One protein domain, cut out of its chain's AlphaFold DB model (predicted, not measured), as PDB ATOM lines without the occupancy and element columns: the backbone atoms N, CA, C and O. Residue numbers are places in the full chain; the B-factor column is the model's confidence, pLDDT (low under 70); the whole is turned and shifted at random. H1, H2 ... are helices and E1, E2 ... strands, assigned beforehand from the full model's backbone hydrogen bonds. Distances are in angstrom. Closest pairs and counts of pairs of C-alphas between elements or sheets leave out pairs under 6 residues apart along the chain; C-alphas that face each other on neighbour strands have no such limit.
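This is residues 4 to 120 of the 122 residues of the protein "PAS domain-containing protein" of Guillardia theta (strain CCMP2712) (UniProt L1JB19). A long two-stranded hairpin, E3 and E4, bends across the model, and the longest helix, H5, packs on it, mostly against E3. A second, much shorter hairpin, E1 and E2, sits near E4, and the small helices H2 and H4 bridge from it to the turn end of the long hairpin, while H3 packs on E2. The 117 printed residues hold, in order, H1, E1, E2, H2, H3, H4, H5, E3 and E4; both two-stranded sheets, E1 - E2 and E3 - E4, are antiparallel. The class is mixed, helices and strands, with 58 residues, under half, in named elements. The whole is compact, with a radius of gyration of the C-alphas of 13.9 A, and rounded, spanning 38 by 30 by 27 A.

Residues 4 to 16 hold no named element. H1 is residues 17 to 20, with C-alpha 17 at (-10.713, 26.807, -2.582). E1 is residues 26 to 28 and E2 residues 37 to 40. H2, residues 42 to 48, is 10.1 A long; H3 is residues 52 to 55 and H4 residues 60 to 63. H5, residues 70 to 82, is 18.1 A long and begins at C-alpha 70, (-30.041, 10.996, 21.127). E3, residues 86 to 93, is 20.2 A long and bends by 60 degrees at residue 89. E4, residues 99 to 109, is 29.2 A long and ends at C-alpha 109, (-28.152, 24.682, -0.122).

The hairpin E3 and E4 is antiparallel at 143 degrees, with N 88 and O 104 at 2.9 A and N 102 and O 90 at 2.8 A, both within hydrogen-bond range. The closest C-alphas of H5 and E3 are those of Ala 79 and Val 86, 6.1 A apart. Those of H4 and E3 are Leu 63 and Tyr 93, at 5.1 A. E1 and E4 are near each other. The hairpin E1 and E2 is antiparallel at 167 degrees, with N 27 and O 39 at 2.8 A, within hydrogen-bond range. The closest C-alphas of E2 and H3 are those of Ile 37 and Ile 55, 6.8 A apart. H2 and H3 are close but not clearly touching, with the C-alphas of Phe 45 and Arg 52 closest at 7.2 A. H1 is apart from, among others, E2, H5 and E4. In H2 and H5 every O i to N i+4 pair is within hydrogen-bond range; H1, H3 and H4 are too short for such a pair.

The two C-alphas farthest apart, those of Ser 15 and Pro 66, are 40.1 A apart. The printed part has no cut, and no link between named elements is long. The mean pLDDT of the printed part is 80.5; residues 4 to 21 and 110 to 120 are under 70.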
ATOM      1  N   VAL A   4     -28.805  19.790   0.351       30.84
ATOM      2  CA  VAL A   4     -28.272  20.167   1.679       30.84
ATOM      3  C   VAL A   4     -26.758  20.006   1.638       30.84
ATOM      4  O   VAL A   4     -26.260  18.893   1.516       30.84
ATOM      5  N   GLU A   5     -26.004  21.103   1.713       35.38
ATOM      6  CA  GLU A   5     -24.539  21.040   1.788       35.38
ATOM      7  C   GLU A   5     -24.101  21.410   3.200       35.38
ATOM      8  O   GLU A   5     -24.236  22.538   3.655       35.38
ATOM      9  N   ILE A   6     -23.550  20.437   3.911       38.72
ATOM     10  CA  ILE A   6     -23.092  20.601   5.285       38.72
ATOM     11  C   ILE A   6     -21.887  21.559   5.290       38.72
ATOM     12  O   ILE A   6     -20.760  21.150   5.020       38.72
ATOM     13  N   PHE A   7     -22.117  22.837   5.588       40.12
ATOM     14  CA  PHE A   7     -21.056  23.789   5.909       40.12
ATOM     15  C   PHE A   7     -20.901  23.849   7.414       40.12
ATOM     16  O   PHE A   7     -21.903  24.037   8.088       40.12
ATOM     17  N   SER A   8     -19.671  23.750   7.932       31.61
ATOM     18  CA  SER A   8     -19.346  24.227   9.274       31.61
ATOM     19  C   SER A   8     -18.823  25.674   9.225       31.61
ATOM     20  O   SER A   8     -18.185  26.088   8.263       31.61
ATOM     21  N   ARG A   9     -19.230  26.485  10.207       35.56
ATOM     22  CA  ARG A   9     -19.516  27.935  10.125       35.56
ATOM     23  C   ARG A   9     -18.483  28.797   9.366       35.56
ATOM     24  O   ARG A   9     -17.298  28.764   9.689       35.56
ATOM     25  N   GLY A  10     -18.976  29.676   8.478       28.97
ATOM     26  CA  GLY A  10     -18.244  30.823   7.909       28.97
ATOM     27  C   GLY A  10     -18.897  31.419   6.649       28.97
ATOM     28  O   GLY A  10     -18.612  30.990   5.542       28.97
ATOM     29  N   ILE A  11     -19.780  32.402   6.833       38.03
ATOM     30  CA  ILE A  11     -20.566  33.128   5.817       38.03
ATOM     31  C   ILE A  11     -19.697  33.757   4.699       38.03
ATOM     32  O   ILE A  11     -18.762  34.492   4.990       38.03
ATOM     33  N   ILE A  12     -20.097  33.504   3.441       36.81
ATOM     34  CA  ILE A  12     -19.907  34.297   2.201       36.81
ATOM     35  C   ILE A  12     -18.473  34.779   1.895       36.81
ATOM     36  O   ILE A  12     -18.091  35.885   2.247       36.81
ATOM     37  N   GLU A  13     -17.747  34.012   1.073       38.81
ATOM     38  CA  GLU A  13     -17.020  34.568  -0.082       38.81
ATOM     39  C   GLU A  13     -16.714  33.469  -1.119       38.81
ATOM     40  O   GLU A  13     -15.958  32.523  -0.884       38.81
ATOM     41  N   MET A  14     -17.338  33.603  -2.292       35.97
ATOM     42  CA  MET A  14     -17.271  32.711  -3.456       35.97
ATOM     43  C   MET A  14     -15.917  32.761  -4.197       35.97
ATOM     44  O   MET A  14     -15.870  32.891  -5.419       35.97
ATOM     45  N   SER A  15     -14.791  32.644  -3.489       40.66
ATOM     46  CA  SER A  15     -13.456  32.698  -4.116       40.66
ATOM     47  C   SER A  15     -12.399  31.757  -3.527       40.66
ATOM     48  O   SER A  15     -11.376  31.538  -4.172       40.66
ATOM     49  N   ASN A  16     -12.614  31.108  -2.378       44.78
ATOM     50  CA  ASN A  16     -11.510  30.424  -1.695       44.78
ATOM     51  C   ASN A  16     -11.644  28.897  -1.637       44.78
ATOM     52  O   ASN A  16     -12.043  28.322  -0.627       44.78
ATOM     53  N   ALA A  17     -11.122  28.219  -2.667       49.69
ATOM     54  CA  ALA A  17     -10.713  26.807  -2.582       49.69
ATOM     55  C   ALA A  17      -9.830  26.515  -1.339       49.69
ATOM     56  O   ALA A  17      -9.800  25.394  -0.841       49.69
ATOM     57  N   ARG A  18      -9.166  27.542  -0.782       51.16
ATOM     58  CA  ARG A  18      -8.383  27.490   0.466       51.16
ATOM     59  C   ARG A  18      -9.180  27.124   1.723       51.16
ATOM     60  O   ARG A  18      -8.593  26.521   2.617       51.16
ATOM     61  N   VAL A  19     -10.472  27.454   1.818       52.28
ATOM     62  CA  VAL A  19     -11.282  27.113   3.010       52.28
ATOM     63  C   VAL A  19     -11.520  25.601   3.071       52.28
ATOM     64  O   VAL A  19     -11.270  24.960   4.092       52.28
ATOM     65  N   TRP A  20     -11.850  25.003   1.926       51.34
ATOM     66  CA  TRP A  20     -12.025  23.556   1.756       51.34
ATOM     67  C   TRP A  20     -10.753  22.751   2.044       51.34
ATOM     68  O   TRP A  20     -10.831  21.582   2.416       51.34
ATOM     69  N   GLN A  21      -9.578  23.374   1.896       65.06
ATOM     70  CA  GLN A  21      -8.290  22.763   2.228       65.06
ATOM     71  C   GLN A  21      -7.992  22.721   3.725       65.06
ATOM     72  O   GLN A  21      -6.988  22.116   4.082       65.06
ATOM     73  N   HIS A  22      -8.788  23.342   4.599       76.06
ATOM     74  CA  HIS A  22      -8.525  23.378   6.048       76.06
ATOM     75  C   HIS A  22      -9.703  22.896   6.898       76.06
ATOM     76  O   HIS A  22      -9.516  22.624   8.081       76.06
ATOM     77  N   GLN A  23     -10.889  22.732   6.309       82.06
ATOM     78  CA  GLN A  23     -12.071  22.207   6.990       82.06
ATOM     79  C   GLN A  23     -12.355  20.754   6.601       82.06
ATOM     80  O   GLN A  23     -12.006  20.304   5.510       82.06
ATOM     81  N   VAL A  24     -13.001  20.013   7.498       88.56
ATOM     82  CA  VAL A  24     -13.571  18.694   7.199       88.56
ATOM     83  C   VAL A  24     -14.957  18.907   6.613       88.56
ATOM     84  O   VAL A  24     -15.801  19.513   7.271       88.56
ATOM     85  N   VAL A  25     -15.184  18.443   5.380       87.81
ATOM     86  CA  VAL A  25     -16.433  18.722   4.661       87.81
ATOM     87  C   VAL A  25     -16.955  17.483   3.946       87.81
ATOM     88  O   VAL A  25     -16.195  16.738   3.323       87.81
ATOM     89  N   CYS A  26     -18.274  17.304   3.996       91.00
ATOM     90  CA  CYS A  26     -19.018  16.382   3.148       91.00
ATOM     91  C   CYS A  26     -20.319  17.041   2.667       91.00
ATOM     92  O   CYS A  26     -20.803  17.996   3.267       91.00
ATOM     93  N   VAL A  27     -20.878  16.538   1.573       89.75
ATOM     94  CA  VAL A  27     -22.155  16.981   1.006       89.75
ATOM     95  C   VAL A  27     -23.059  15.770   0.878       89.75
ATOM     96  O   VAL A  27     -22.613  14.721   0.406       89.75
ATOM     97  N   ALA A  28     -24.322  15.922   1.267       89.62
ATOM     98  CA  ALA A  28     -25.320  14.867   1.194       89.62
ATOM     99  C   ALA A  28     -26.540  15.317   0.387       89.62
ATOM    100  O   ALA A  28     -27.013  16.446   0.501       89.62
ATOM    101  N   ASP A  29     -27.077  14.433  -0.446       87.50
ATOM    102  CA  ASP A  29     -28.225  14.784  -1.275       87.50
ATOM    103  C   ASP A  29     -29.541  14.496  -0.551       87.50
ATOM    104  O   ASP A  29     -30.083  13.393  -0.610       87.50
ATOM    105  N   ALA A  30     -30.100  15.521   0.094       86.62
ATOM    106  CA  ALA A  30     -31.388  15.439   0.783       86.62
ATOM    107  C   ALA A  30     -32.594  15.147  -0.135       86.62
ATOM    108  O   ALA A  30     -33.697  14.926   0.365       86.62
ATOM    109  N   ARG A  31     -32.416  15.151  -1.464       85.12
ATOM    110  CA  ARG A  31     -33.456  14.766  -2.434       85.12
ATOM    111  C   ARG A  31     -33.529  13.252  -2.621       85.12
ATOM    112  O   ARG A  31     -34.554  12.755  -3.085       85.12
ATOM    113  N   LEU A  32     -32.453  12.537  -2.297       86.50
ATOM    114  CA  LEU A  32     -32.395  11.086  -2.392       86.50
ATOM    115  C   LEU A  32     -32.875  10.441  -1.083       86.50
ATOM    116  O   LEU A  32     -32.712  11.028  -0.004       86.50
ATOM    117  N   PRO A  33     -33.452   9.225  -1.150       90.25
ATOM    118  CA  PRO A  33     -33.814   8.475   0.041       90.25
ATOM    119  C   PRO A  33     -32.628   8.365   0.996       90.25
ATOM    120  O   PRO A  33     -31.518   8.051   0.581       90.25
ATOM    121  N   ASP A  34     -32.886   8.617   2.275       91.25
ATOM    122  CA  ASP A  34     -31.902   8.537   3.356       91.25
ATOM    123  C   ASP A  34     -30.793   9.611   3.367       91.25
ATOM    124  O   ASP A  34     -29.923   9.563   4.232       91.25
ATOM    125  N   CYS A  35     -30.840  10.628   2.495       90.75
ATOM    126  CA  CYS A  35     -29.853  11.720   2.446       90.75
ATOM    127  C   CYS A  35     -28.393  11.199   2.396       90.75
ATOM    128  O   CYS A  35     -27.626  11.382   3.351       90.75
ATOM    129  N   PRO A  36     -28.014  10.473   1.329       94.19
ATOM    130  CA  PRO A  36     -26.697   9.873   1.200       94.19
ATOM    131  C   PRO A  36     -25.621  10.922   0.902       94.19
ATOM    132  O   PRO A  36     -25.865  11.890   0.180       94.19
ATOM    133  N   ILE A  37     -24.406  10.693   1.401       91.81
ATOM    134  CA  ILE A  37     -23.219  11.479   1.049       91.81
ATOM    135  C   ILE A  37     -22.910  11.285  -0.440       91.81
ATOM    136  O   ILE A  37     -22.745  10.157  -0.907       91.81
ATOM    137  N   VAL A  38     -22.784  12.389  -1.172       90.38
ATOM    138  CA  VAL A  38     -22.402  12.426  -2.595       90.38
ATOM    139  C   VAL A  38     -20.989  12.970  -2.811       90.38
ATOM    140  O   VAL A  38     -20.385  12.735  -3.855       90.38
ATOM    141  N   PHE A  39     -20.429  13.656  -1.813       90.38
ATOM    142  CA  PHE A  39     -19.066  14.176  -1.848       90.38
ATOM    143  C   PHE A  39     -18.475  14.270  -0.439       90.38
ATOM    144  O   PHE A  39     -19.177  14.582   0.518       90.38
ATOM    145  N   ALA A  40     -17.167  14.057  -0.324       86.88
ATOM    146  CA  ALA A  40     -16.381  14.367   0.864       86.88
ATOM    147  C   ALA A  40     -14.946  14.709   0.452       86.88
ATOM    148  O   ALA A  40     -14.446  14.186  -0.549       86.88
ATOM    149  N   ASN A  41     -14.292  15.597   1.203       88.25
ATOM    150  CA  ASN A  41     -12.904  15.974   0.942       88.25
ATOM    151  C   ASN A  41     -11.901  15.038   1.642       88.25
ATOM    152  O   ASN A  41     -12.265  14.277   2.536       88.25
ATOM    153  N   GLN A  42     -10.614  15.132   1.274       91.31
ATOM    154  CA  GLN A  42      -9.563  14.271   1.841       91.31
ATOM    155  C   GLN A  42      -9.507  14.326   3.373       91.31
ATOM    156  O   GLN A  42      -9.378  13.298   4.025       91.31
ATOM    157  N   ARG A  43      -9.712  15.509   3.962       89.69
ATOM    158  CA  ARG A  43      -9.708  15.678   5.420       89.69
ATOM    159  C   ARG A  43     -10.822  14.915   6.124       89.69
ATOM    160  O   ARG A  43     -10.629  14.501   7.263       89.69
ATOM    161  N   PHE A  44     -11.976  14.739   5.481       92.50
ATOM    162  CA  PHE A  44     -13.041  13.894   6.011       92.50
ATOM    163  C   PHE A  44     -12.582  12.440   6.106       92.50
ATOM    164  O   PHE A  44     -12.772  11.810   7.148       92.50
ATOM    165  N   PHE A  45     -11.930  11.925   5.060       94.25
ATOM    166  CA  PHE A  45     -11.359  10.577   5.073       94.25
ATOM    167  C   PHE A  45     -10.268  10.450   6.141       94.25
ATOM    168  O   PHE A  45     -10.313   9.527   6.946       94.25
ATOM    169  N   ASP A  46      -9.356  11.421   6.230       94.69
ATOM    170  CA  ASP A  46      -8.264  11.406   7.211       94.69
ATOM    171  C   ASP A  46      -8.781  11.445   8.662       94.69
ATOM    172  O   ASP A  46      -8.277  10.728   9.529       94.69
ATOM    173  N   LEU A  47      -9.802  12.269   8.945       94.69
ATOM    174  CA  LEU A  47     -10.379  12.381  10.288       94.69
ATOM    175  C   LEU A  47     -11.147  11.116  10.678       94.69
ATOM    176  O   LEU A  47     -10.973  10.616  11.789       94.69
ATOM    177  N   THR A  48     -12.030  10.647   9.795       95.69
ATOM    178  CA  THR A  48     -12.978   9.563  10.099       95.69
ATOM    179  C   THR A  48     -12.385   8.173   9.877       95.69
ATOM    180  O   THR A  48     -12.925   7.199  10.398       95.69
ATOM    181  N   GLN A  49     -11.265   8.092   9.149       98.00
ATOM    182  CA  GLN A  49     -10.555   6.878   8.735       98.00
ATOM    183  C   GLN A  49     -11.356   5.949   7.808       98.00
ATOM    184  O   GLN A  49     -11.009   4.777   7.647       98.00
ATOM    185  N   TYR A  50     -12.418   6.456   7.186       97.62
ATOM    186  CA  TYR A  50     -13.142   5.736   6.140       97.62
ATOM    187  C   TYR A  50     -12.619   6.100   4.754       97.62
ATOM    188  O   TYR A  50     -12.195   7.233   4.518       97.62
ATOM    189  N   THR A  51     -12.697   5.153   3.818       97.44
ATOM    190  CA  THR A  51     -12.380   5.427   2.410       97.44
ATOM    191  C   THR A  51     -13.576   6.028   1.670       97.44
ATOM    192  O   THR A  51     -14.714   6.007   2.145       97.44
ATOM    193  N   ARG A  52     -13.330   6.553   0.465       95.38
ATOM    194  CA  ARG A  52     -14.378   7.085  -0.417       95.38
ATOM    195  C   ARG A  52     -15.447   6.034  -0.721       95.38
ATOM    196  O   ARG A  52     -16.638   6.322  -0.622       95.38
ATOM    197  N   GLU A  53     -15.018   4.827  -1.060       97.12
ATOM    198  CA  GLU A  53     -15.870   3.695  -1.441       97.12
ATOM    199  C   GLU A  53     -16.753   3.244  -0.276       97.12
ATOM    200  O   GLU A  53     -17.862   2.761  -0.481       97.12
ATOM    201  N   GLU A  54     -16.278   3.434   0.955       97.19
ATOM    202  CA  GLU A  54     -17.007   3.055   2.157       97.19
ATOM    203  C   GLU A  54     -18.087   4.054   2.557       97.19
ATOM    204  O   GLU A  54     -18.966   3.663   3.323       97.19
ATOM    205  N   ILE A  55     -18.029   5.315   2.107       95.06
ATOM    206  CA  ILE A  55     -18.946   6.367   2.583       95.06
ATOM    207  C   ILE A  55     -19.887   6.921   1.516       95.06
ATOM    208  O   ILE A  55     -20.983   7.363   1.864       95.06
ATOM    209  N   LEU A  56     -19.489   6.932   0.240       93.50
ATOM    210  CA  LEU A  56     -20.353   7.467  -0.809       93.50
ATOM    211  C   LEU A  56     -21.621   6.620  -0.926       93.50
ATOM    212  O   LEU A  56     -21.572   5.392  -0.919       93.50
ATOM    213  N   GLY A  57     -22.771   7.285  -1.006       92.81
ATOM    214  CA  GLY A  57     -24.073   6.619  -1.021       92.81
ATOM    215  C   GLY A  57     -24.634   6.274   0.364       92.81
ATOM    216  O   GLY A  57     -25.741   5.748   0.439       92.81
ATOM    217  N   ARG A  58     -23.931   6.576   1.466       96.69
ATOM    218  CA  ARG A  58     -24.402   6.301   2.837       96.69
ATOM    219  C   ARG A  58     -24.778   7.576   3.571       96.69
ATOM    220  O   ARG A  58     -24.195   8.630   3.343       96.69
ATOM    221  N   ASN A  59     -25.717   7.480   4.504       96.19
ATOM    222  CA  ASN A  59     -26.013   8.576   5.420       96.19
ATOM    223  C   ASN A  59     -24.904   8.743   6.479       96.19
ATOM    224  O   ASN A  59     -24.470   7.749   7.060       96.19
ATOM    225  N   CYS A  60     -24.526   9.984   6.811       94.94
ATOM    226  CA  CYS A  60     -23.501  10.316   7.820       94.94
ATOM    227  C   CYS A  60     -23.706   9.701   9.216       94.94
ATOM    228  O   CYS A  60     -22.766   9.679  10.008       94.94
ATOM    229  N   ARG A  61     -24.902   9.195   9.553       96.06
ATOM    230  CA  ARG A  61     -25.177   8.598  10.868       96.06
ATOM    231  C   ARG A  61     -24.304   7.386  11.210       96.06
ATOM    232  O   ARG A  61     -24.318   6.973  12.359       96.06
ATOM    233  N   PHE A  62     -23.547   6.825  10.260       96.69
ATOM    234  CA  PHE A  62     -22.569   5.769  10.561       96.69
ATOM    235  C   PHE A  62     -21.463   6.223  11.528       96.69
ATOM    236  O   PHE A  62     -20.815   5.373  12.123       96.69
ATOM    237  N   LEU A  63     -21.249   7.535  11.684       97.00
ATOM    238  CA  LEU A  63     -20.321   8.103  12.667       97.00
ATOM    239  C   LEU A  63     -20.885   8.097  14.099       97.00
ATOM    240  O   LEU A  63     -20.168   8.452  15.029       97.00
ATOM    241  N   GLN A  64     -22.158   7.752  14.291       98.00
ATOM    242  CA  GLN A  64     -22.802   7.687  15.605       98.00
ATOM    243  C   GLN A  64     -22.576   6.308  16.232       98.00
ATOM    244  O   GLN A  64     -22.474   5.305  15.526       98.00
ATOM    245  N   GLY A  65     -22.547   6.245  17.560       96.50
ATOM    246  CA  GLY A  65     -22.360   4.998  18.294       96.50
ATOM    247  C   GLY A  65     -23.053   5.004  19.658       96.50
ATOM    248  O   GLY A  65     -23.932   5.835  19.890       96.50
ATOM    249  N   PRO A  66     -22.707   4.055  20.547       97.62
ATOM    250  CA  PRO A  66     -23.436   3.815  21.795       97.62
ATOM    251  C   PRO A  66     -23.556   5.029  22.722       97.62
ATOM    252  O   PRO A  66     -24.602   5.201  23.343       97.62
ATOM    253  N   ASP A  67     -22.520   5.868  22.773       97.75
ATOM    254  CA  ASP A  67     -22.439   7.028  23.669       97.75
ATOM    255  C   ASP A  67     -22.875   8.336  22.984       97.75
ATOM    256  O   ASP A  67     -22.799   9.411  23.576       97.75
ATOM    257  N   THR A  68     -23.317   8.276  21.722       97.94
ATOM    258  CA  THR A  68     -23.868   9.443  21.030       97.94
ATOM    259  C   THR A  68     -25.210   9.835  21.652       97.94
ATOM    260  O   THR A  68     -26.143   9.028  21.684       97.94
ATOM    261  N   ASP A  69     -25.329  11.093  22.080       97.94
ATOM    262  CA  ASP A  69     -26.570  11.614  22.648       97.94
ATOM    263  C   ASP A  69     -27.702  11.623  21.604       97.94
ATOM    264  O   ASP A  69     -27.557  12.085  20.468       97.94
ATOM    265  N   ARG A  70     -28.859  11.081  21.990       97.00
ATOM    266  CA  ARG A  70     -30.041  10.996  21.127       97.00
ATOM    267  C   ARG A  70     -30.741  12.338  20.966       97.00
ATOM    268  O   ARG A  70     -31.424  12.517  19.952       97.00
ATOM    269  N   ASP A  71     -30.577  13.250  21.915       97.25
ATOM    270  CA  ASP A  71     -31.169  14.581  21.848       97.25
ATOM    271  C   ASP A  71     -30.447  15.422  20.787       97.25
ATOM    272  O   ASP A  71     -31.114  15.968  19.905       97.25
ATOM    273  N   ASP A  72     -29.110  15.372  20.737       94.31
ATOM    274  CA  ASP A  72     -28.303  15.989  19.669       94.31
ATOM    275  C   ASP A  72     -28.699  15.450  18.285       94.31
ATOM    276  O   ASP A  72     -28.931  16.196  17.327       94.31
ATOM    277  N   VAL A  73     -28.831  14.123  18.168       96.69
ATOM    278  CA  VAL A  73     -29.262  13.471  16.923       96.69
ATOM    279  C   VAL A  73     -30.660  13.934  16.512       96.69
ATOM    280  O   VAL A  73     -30.938  14.104  15.320       96.69
ATOM    281  N   THR A  74     -31.559  14.107  17.479       96.81
ATOM    282  CA  THR A  74     -32.930  14.554  17.232       96.81
ATOM    283  C   THR A  74     -32.954  16.005  16.775       96.81
ATOM    284  O   THR A  74     -33.586  16.291  15.759       96.81
ATOM    285  N   GLU A  75     -32.202  16.894  17.423       96.00
ATOM    286  CA  GLU A  75     -32.071  18.292  17.011       96.00
ATOM    287  C   GLU A  75     -31.576  18.409  15.561       96.00
ATOM    288  O   GLU A  75     -32.203  19.080  14.733       96.00
ATOM    289  N   ILE A  76     -30.492  17.698  15.232       94.12
ATOM    290  CA  ILE A  76     -29.913  17.674  13.886       94.12
ATOM    291  C   ILE A  76     -30.943  17.173  12.868       94.12
ATOM    292  O   ILE A  76     -31.139  17.787  11.816       94.12
ATOM    293  N   ARG A  77     -31.637  16.070  13.174       94.44
ATOM    294  CA  ARG A  77     -32.648  15.484  12.285       94.44
ATOM    295  C   ARG A  77     -33.785  16.461  11.999       94.44
ATOM    296  O   ARG A  77     -34.184  16.599  10.841       94.44
ATOM    297  N   GLU A  78     -34.310  17.124  13.023       95.25
ATOM    298  CA  GLU A  78     -35.418  18.064  12.860       95.25
ATOM    299  C   GLU A  78     -34.986  19.328  12.104       95.25
ATOM    300  O   GLU A  78     -35.745  19.836  11.274       95.25
ATOM    301  N   ALA A  79     -33.746  19.794  12.280       92.19
ATOM    302  CA  ALA A  79     -33.200  20.885  11.475       92.19
ATOM    303  C   ALA A  79     -33.067  20.520   9.986       92.19
ATOM    304  O   ALA A  79     -33.502  21.289   9.123       92.19
ATOM    305  N   ILE A  80     -32.551  19.321   9.678       89.44
ATOM    306  CA  ILE A  80     -32.451  18.815   8.299       89.44
ATOM    307  C   ILE A  80     -33.845  18.718   7.663       89.44
ATOM    308  O   ILE A  80     -34.044  19.214   6.555       89.44
ATOM    309  N   LYS A  81     -34.829  18.141   8.369       89.62
ATOM    310  CA  LYS A  81     -36.217  18.036   7.879       89.62
ATOM    311  C   LYS A  81     -36.849  19.401   7.612       89.62
ATOM    312  O   LYS A  81     -37.519  19.579   6.598       89.62
ATOM    313  N   ALA A  82     -36.632  20.368   8.503       91.06
ATOM    314  CA  ALA A  82     -37.133  21.728   8.331       91.06
ATOM    315  C   ALA A  82     -36.381  22.505   7.231       91.06
ATOM    316  O   ALA A  82     -36.865  23.540   6.763       91.06
ATOM    317  N   GLY A  83     -35.225  22.007   6.777       88.12
ATOM    318  CA  GLY A  83     -34.352  22.696   5.831       88.12
ATOM    319  C   GLY A  83     -33.852  24.013   6.408       88.12
ATOM    320  O   GLY A  83     -33.931  25.039   5.735       88.12
ATOM    321  N   ARG A  84     -33.393  23.982   7.663       90.06
ATOM    322  CA  ARG A  84     -32.828  25.128   8.381       90.06
ATOM    323  C   ARG A  84     -31.397  24.815   8.844       90.06
ATOM    324  O   ARG A  84     -31.098  23.642   9.075       90.06
ATOM    325  N   PRO A  85     -30.540  25.831   9.025       88.88
ATOM    326  CA  PRO A  85     -29.211  25.638   9.593       88.88
ATOM    327  C   PRO A  85     -29.242  25.043  11.004       88.88
ATOM    328  O   PRO A  85     -30.171  25.309  11.779       88.88
ATOM    329  N   VAL A  86     -28.201  24.287  11.357       90.75
ATOM    330  CA  VAL A  86     -27.958  23.795  12.724       90.75
ATOM    331  C   VAL A  86     -26.467  23.784  13.040       90.75
ATOM    332  O   VAL A  86     -25.648  23.523  12.162       90.75
ATOM    333  N   SER A  87     -26.124  24.075  14.293       90.38
ATOM    334  CA  SER A  87     -24.786  23.899  14.859       90.38
ATOM    335  C   SER A  87     -24.929  23.112  16.152       90.38
ATOM    336  O   SER A  87     -25.637  23.566  17.044       90.38
ATOM    337  N   SER A  88     -24.271  21.963  16.259       87.75
ATOM    338  CA  SER A  88     -24.348  21.079  17.423       87.75
ATOM    339  C   SER A  88     -22.981  20.443  17.698       87.75
ATOM    340  O   SER A  88     -22.116  20.393  16.821       87.75
ATOM    341  N   CYS A  89     -22.756  20.004  18.931       89.50
ATOM    342  CA  CYS A  89     -21.555  19.287  19.338       89.50
ATOM    343  C   CYS A  89     -21.946  17.847  19.648       89.50
ATOM    344  O   CYS A  89     -22.459  17.581  20.722       89.50
ATOM    345  N   ILE A  90     -21.696  16.933  18.713       94.31
ATOM    346  CA  ILE A  90     -22.140  15.541  18.804       94.31
ATOM    347  C   ILE A  90     -20.944  14.601  18.963       94.31
ATOM    348  O   ILE A  90     -19.921  14.760  18.293       94.31
ATOM    349  N   LEU A  91     -21.060  13.596  19.832       96.81
ATOM    350  CA  LEU A  91     -20.031  12.567  19.981       96.81
ATOM    351  C   LEU A  91     -20.079  11.585  18.802       96.81
ATOM    352  O   LEU A  91     -21.126  11.000  18.505       96.81
ATOM    353  N   ASN A  92     -18.954  11.405  18.114       97.88
ATOM    354  CA  ASN A  92     -18.816  10.524  16.957       97.88
ATOM    355  C   ASN A  92     -17.653   9.537  17.122       97.88
ATOM    356  O   ASN A  92     -16.783   9.702  17.977       97.88
ATOM    357  N   TYR A  93     -17.650   8.514  16.272       98.31
ATOM    358  CA  TYR A  93     -16.677   7.430  16.242       98.31
ATOM    359  C   TYR A  93     -15.981   7.407  14.884       98.31
ATOM    360  O   TYR A  93     -16.617   7.515  13.832       98.31
ATOM    361  N   LYS A  94     -14.657   7.265  14.906       97.94
ATOM    362  CA  LYS A  94     -13.876   6.908  13.718       97.94
ATOM    363  C   LYS A  94     -14.087   5.434  13.384       97.94
ATOM    364  O   LYS A  94     -14.630   4.675  14.187       97.94
ATOM    365  N   LYS A  95     -13.598   5.007  12.220       97.94
ATOM    366  CA  LYS A  95     -13.660   3.605  11.788       97.94
ATOM    367  C   LYS A  95     -13.045   2.628  12.796       97.94
ATOM    368  O   LYS A  95     -13.584   1.541  12.979       97.94
ATOM    369  N   ASP A  96     -11.946   3.005  13.446       97.38
ATOM    370  CA  ASP A  96     -11.284   2.194  14.478       97.38
ATOM    371  C   ASP A  96     -12.015   2.181  15.840       97.38
ATOM    372  O   ASP A  96     -11.572   1.510  16.769       97.38
ATOM    373  N   GLY A  97     -13.137   2.901  15.966       97.06
ATOM    374  CA  GLY A  97     -13.899   3.047  17.207       97.06
ATOM    375  C   GLY A  97     -13.421   4.185  18.113       97.06
ATOM    376  O   GLY A  97     -14.028   4.418  19.157       97.06
ATOM    377  N   THR A  98     -12.376   4.927  17.735       97.31
ATOM    378  CA  THR A  98     -11.903   6.086  18.499       97.31
ATOM    379  C   THR A  98     -12.974   7.170  18.547       97.31
ATOM    380  O   THR A  98     -13.481   7.615  17.514       97.31
ATOM    381  N   LEU A  99     -13.261   7.643  19.757       97.00
ATOM    382  CA  LEU A  99     -14.189   8.737  20.019       97.00
ATOM    383  C   LEU A  99     -13.613  10.092  19.600       97.00
ATOM    384  O   LEU A  99     -12.435  10.382  19.822       97.00
ATOM    385  N   PHE A 100     -14.465  10.960  19.065       95.88
ATOM    386  CA  PHE A 100     -14.159  12.374  18.893       95.88
ATOM    387  C   PHE A 100     -15.418  13.238  18.990       95.88
ATOM    388  O   PHE A 100     -16.496  12.860  18.532       95.88
ATOM    389  N   TRP A 101     -15.267  14.431  19.561       94.81
ATOM    390  CA  TRP A 101     -16.315  15.446  19.532       94.81
ATOM    391  C   TRP A 101     -16.361  16.105  18.159       94.81
ATOM    392  O   TRP A 101     -15.370  16.668  17.689       94.81
ATOM    393  N   ASN A 102     -17.521  16.032  17.516       92.19
ATOM    394  CA  ASN A 102     -17.784  16.665  16.241       92.19
ATOM    395  C   ASN A 102     -18.577  17.954  16.471       92.19
ATOM    396  O   ASN A 102     -19.788  17.927  16.692       92.19
ATOM    397  N   HIS A 103     -17.882  19.090  16.403       92.19
ATOM    398  CA  HIS A 103     -18.518  20.400  16.293       92.19
ATOM    399  C   HIS A 103     -19.082  20.558  14.878       92.19
ATOM    400  O   HIS A 103     -18.451  21.120  13.980       92.19
ATOM    401  N   LEU A 104     -20.274  20.008  14.692       88.50
ATOM    402  CA  LEU A 104     -20.964  19.916  13.425       88.50
ATOM    403  C   LEU A 104     -21.751  21.200  13.178       88.50
ATOM    404  O   LEU A 104     -22.528  21.640  14.021       88.50
ATOM    405  N   HIS A 105     -21.608  21.767  11.988       89.50
ATOM    406  CA  HIS A 105     -22.582  22.716  11.466       89.50
ATOM    407  C   HIS A 105     -23.038  22.235  10.091       89.50
ATOM    408  O   HIS A 105     -22.256  21.620   9.366       89.50
ATOM    409  N   ILE A 106     -24.335  22.386   9.824       88.94
ATOM    410  CA  ILE A 106     -25.026  21.944   8.613       88.94
ATOM    411  C   ILE A 106     -25.802  23.133   8.067       88.94
ATOM    412  O   ILE A 106     -26.578  23.748   8.802       88.94
ATOM    413  N   GLU A 107     -25.667  23.375   6.767       87.69
ATOM    414  CA  GLU A 107     -26.380  24.426   6.055       87.69
ATOM    415  C   GLU A 107     -27.198  23.798   4.902       87.69
ATOM    416  O   GLU A 107     -26.738  22.920   4.176       87.69
ATOM    417  N   PRO A 108     -28.465  24.158   4.702       85.69
ATOM    418  CA  PRO A 108     -29.186  23.779   3.489       85.69
ATOM    419  C   PRO A 108     -28.659  24.572   2.284       85.69
ATOM    420  O   PRO A 108     -28.415  25.769   2.410       85.69
ATOM    421  N   VAL A 109     -28.565  23.963   1.096       77.88
ATOM    422  CA  VAL A 109     -28.152  24.682  -0.122       77.88
ATOM    423  C   VAL A 109     -29.211  24.642  -1.211       77.88
ATOM    424  O   VAL A 109     -29.752  23.609  -1.599       77.88
ATOM    425  N   CYS A 110     -29.512  25.822  -1.739       69.19
ATOM    426  CA  CYS A 110     -30.456  25.990  -2.832       69.19
ATOM    427  C   CYS A 110     -29.737  25.996  -4.192       69.19
ATOM    428  O   CYS A 110     -28.591  26.424  -4.317       69.19
ATOM    429  N   SER A 111     -30.449  25.557  -5.233       52.22
ATOM    430  CA  SER A 111     -29.933  25.203  -6.569       52.22
ATOM    431  C   SER A 111     -29.192  26.298  -7.351       52.22
ATOM    432  O   SER A 111     -28.624  26.006  -8.396       52.22
ATOM    433  N   ALA A 112     -29.169  27.552  -6.895       46.09
ATOM    434  CA  ALA A 112     -28.330  28.581  -7.518       46.09
ATOM    435  C   ALA A 112     -26.822  28.327  -7.294       46.09
ATOM    436  O   ALA A 112     -25.999  28.835  -8.051       46.09
ATOM    437  N   PHE A 113     -26.462  27.527  -6.282       45.22
ATOM    438  CA  PHE A 113     -25.076  27.209  -5.916       45.22
ATOM    439  C   PHE A 113     -24.561  25.886  -6.511       45.22
ATOM    440  O   PHE A 113     -23.367  25.756  -6.781       45.22
ATOM    441  N   SER A 114     -25.453  24.923  -6.785       44.84
ATOM    442  CA  SER A 114     -25.085  23.563  -7.219       44.84
ATOM    443  C   SER A 114     -24.312  23.534  -8.545       44.84
ATOM    444  O   SER A 114     -23.395  22.734  -8.711       44.84
ATOM    445  N   HIS A 115     -24.592  24.479  -9.450       42.38
ATOM    446  CA  HIS A 115     -23.914  24.601 -10.749       42.38
ATOM    447  C   HIS A 115     -22.383  24.813 -10.643       42.38
ATOM    448  O   HIS A 115     -21.652  24.535 -11.595       42.38
ATOM    449  N   GLN A 116     -21.876  25.304  -9.503       42.62
ATOM    450  CA  GLN A 116     -20.441  25.551  -9.288       42.62
ATOM    451  C   GLN A 116     -19.675  24.351  -8.707       42.62
ATOM    452  O   GLN A 116     -18.447  24.330  -8.790       42.62
ATOM    453  N   LEU A 117     -20.361  23.355  -8.136       47.22
ATOM    454  CA  LEU A 117     -19.732  22.129  -7.623       47.22
ATOM    455  C   LEU A 117     -19.649  21.034  -8.689       47.22
ATOM    456  O   LEU A 117     -18.634  20.341  -8.775       47.22
ATOM    457  N   ASP A 118     -20.653  20.951  -9.564       46.03
ATOM    458  CA  ASP A 118     -20.642  20.040 -10.718       46.03
ATOM    459  C   ASP A 118     -19.466  20.335 -11.668       46.03
ATOM    460  O   ASP A 118     -18.949  19.441 -12.328       46.03
ATOM    461  N   SER A 119     -18.984  21.582 -11.692       39.06
ATOM    462  CA  SER A 119     -17.824  22.012 -12.489       39.06
ATOM    463  C   SER A 119     -16.467  21.845 -11.789       39.06
ATOM    464  O   SER A 119     -15.435  22.138 -12.393       39.06
ATOM    465  N   LYS A 120     -16.443  21.400 -10.525       40.06
ATOM    466  CA  LYS A 120     -15.217  21.201  -9.723       40.06
ATOM    467  C   LYS A 120     -15.044  19.778  -9.191       40.06
ATOM    468  O   LYS A 120     -14.065  19.510  -8.493       40.06
TER     469      LYS A 120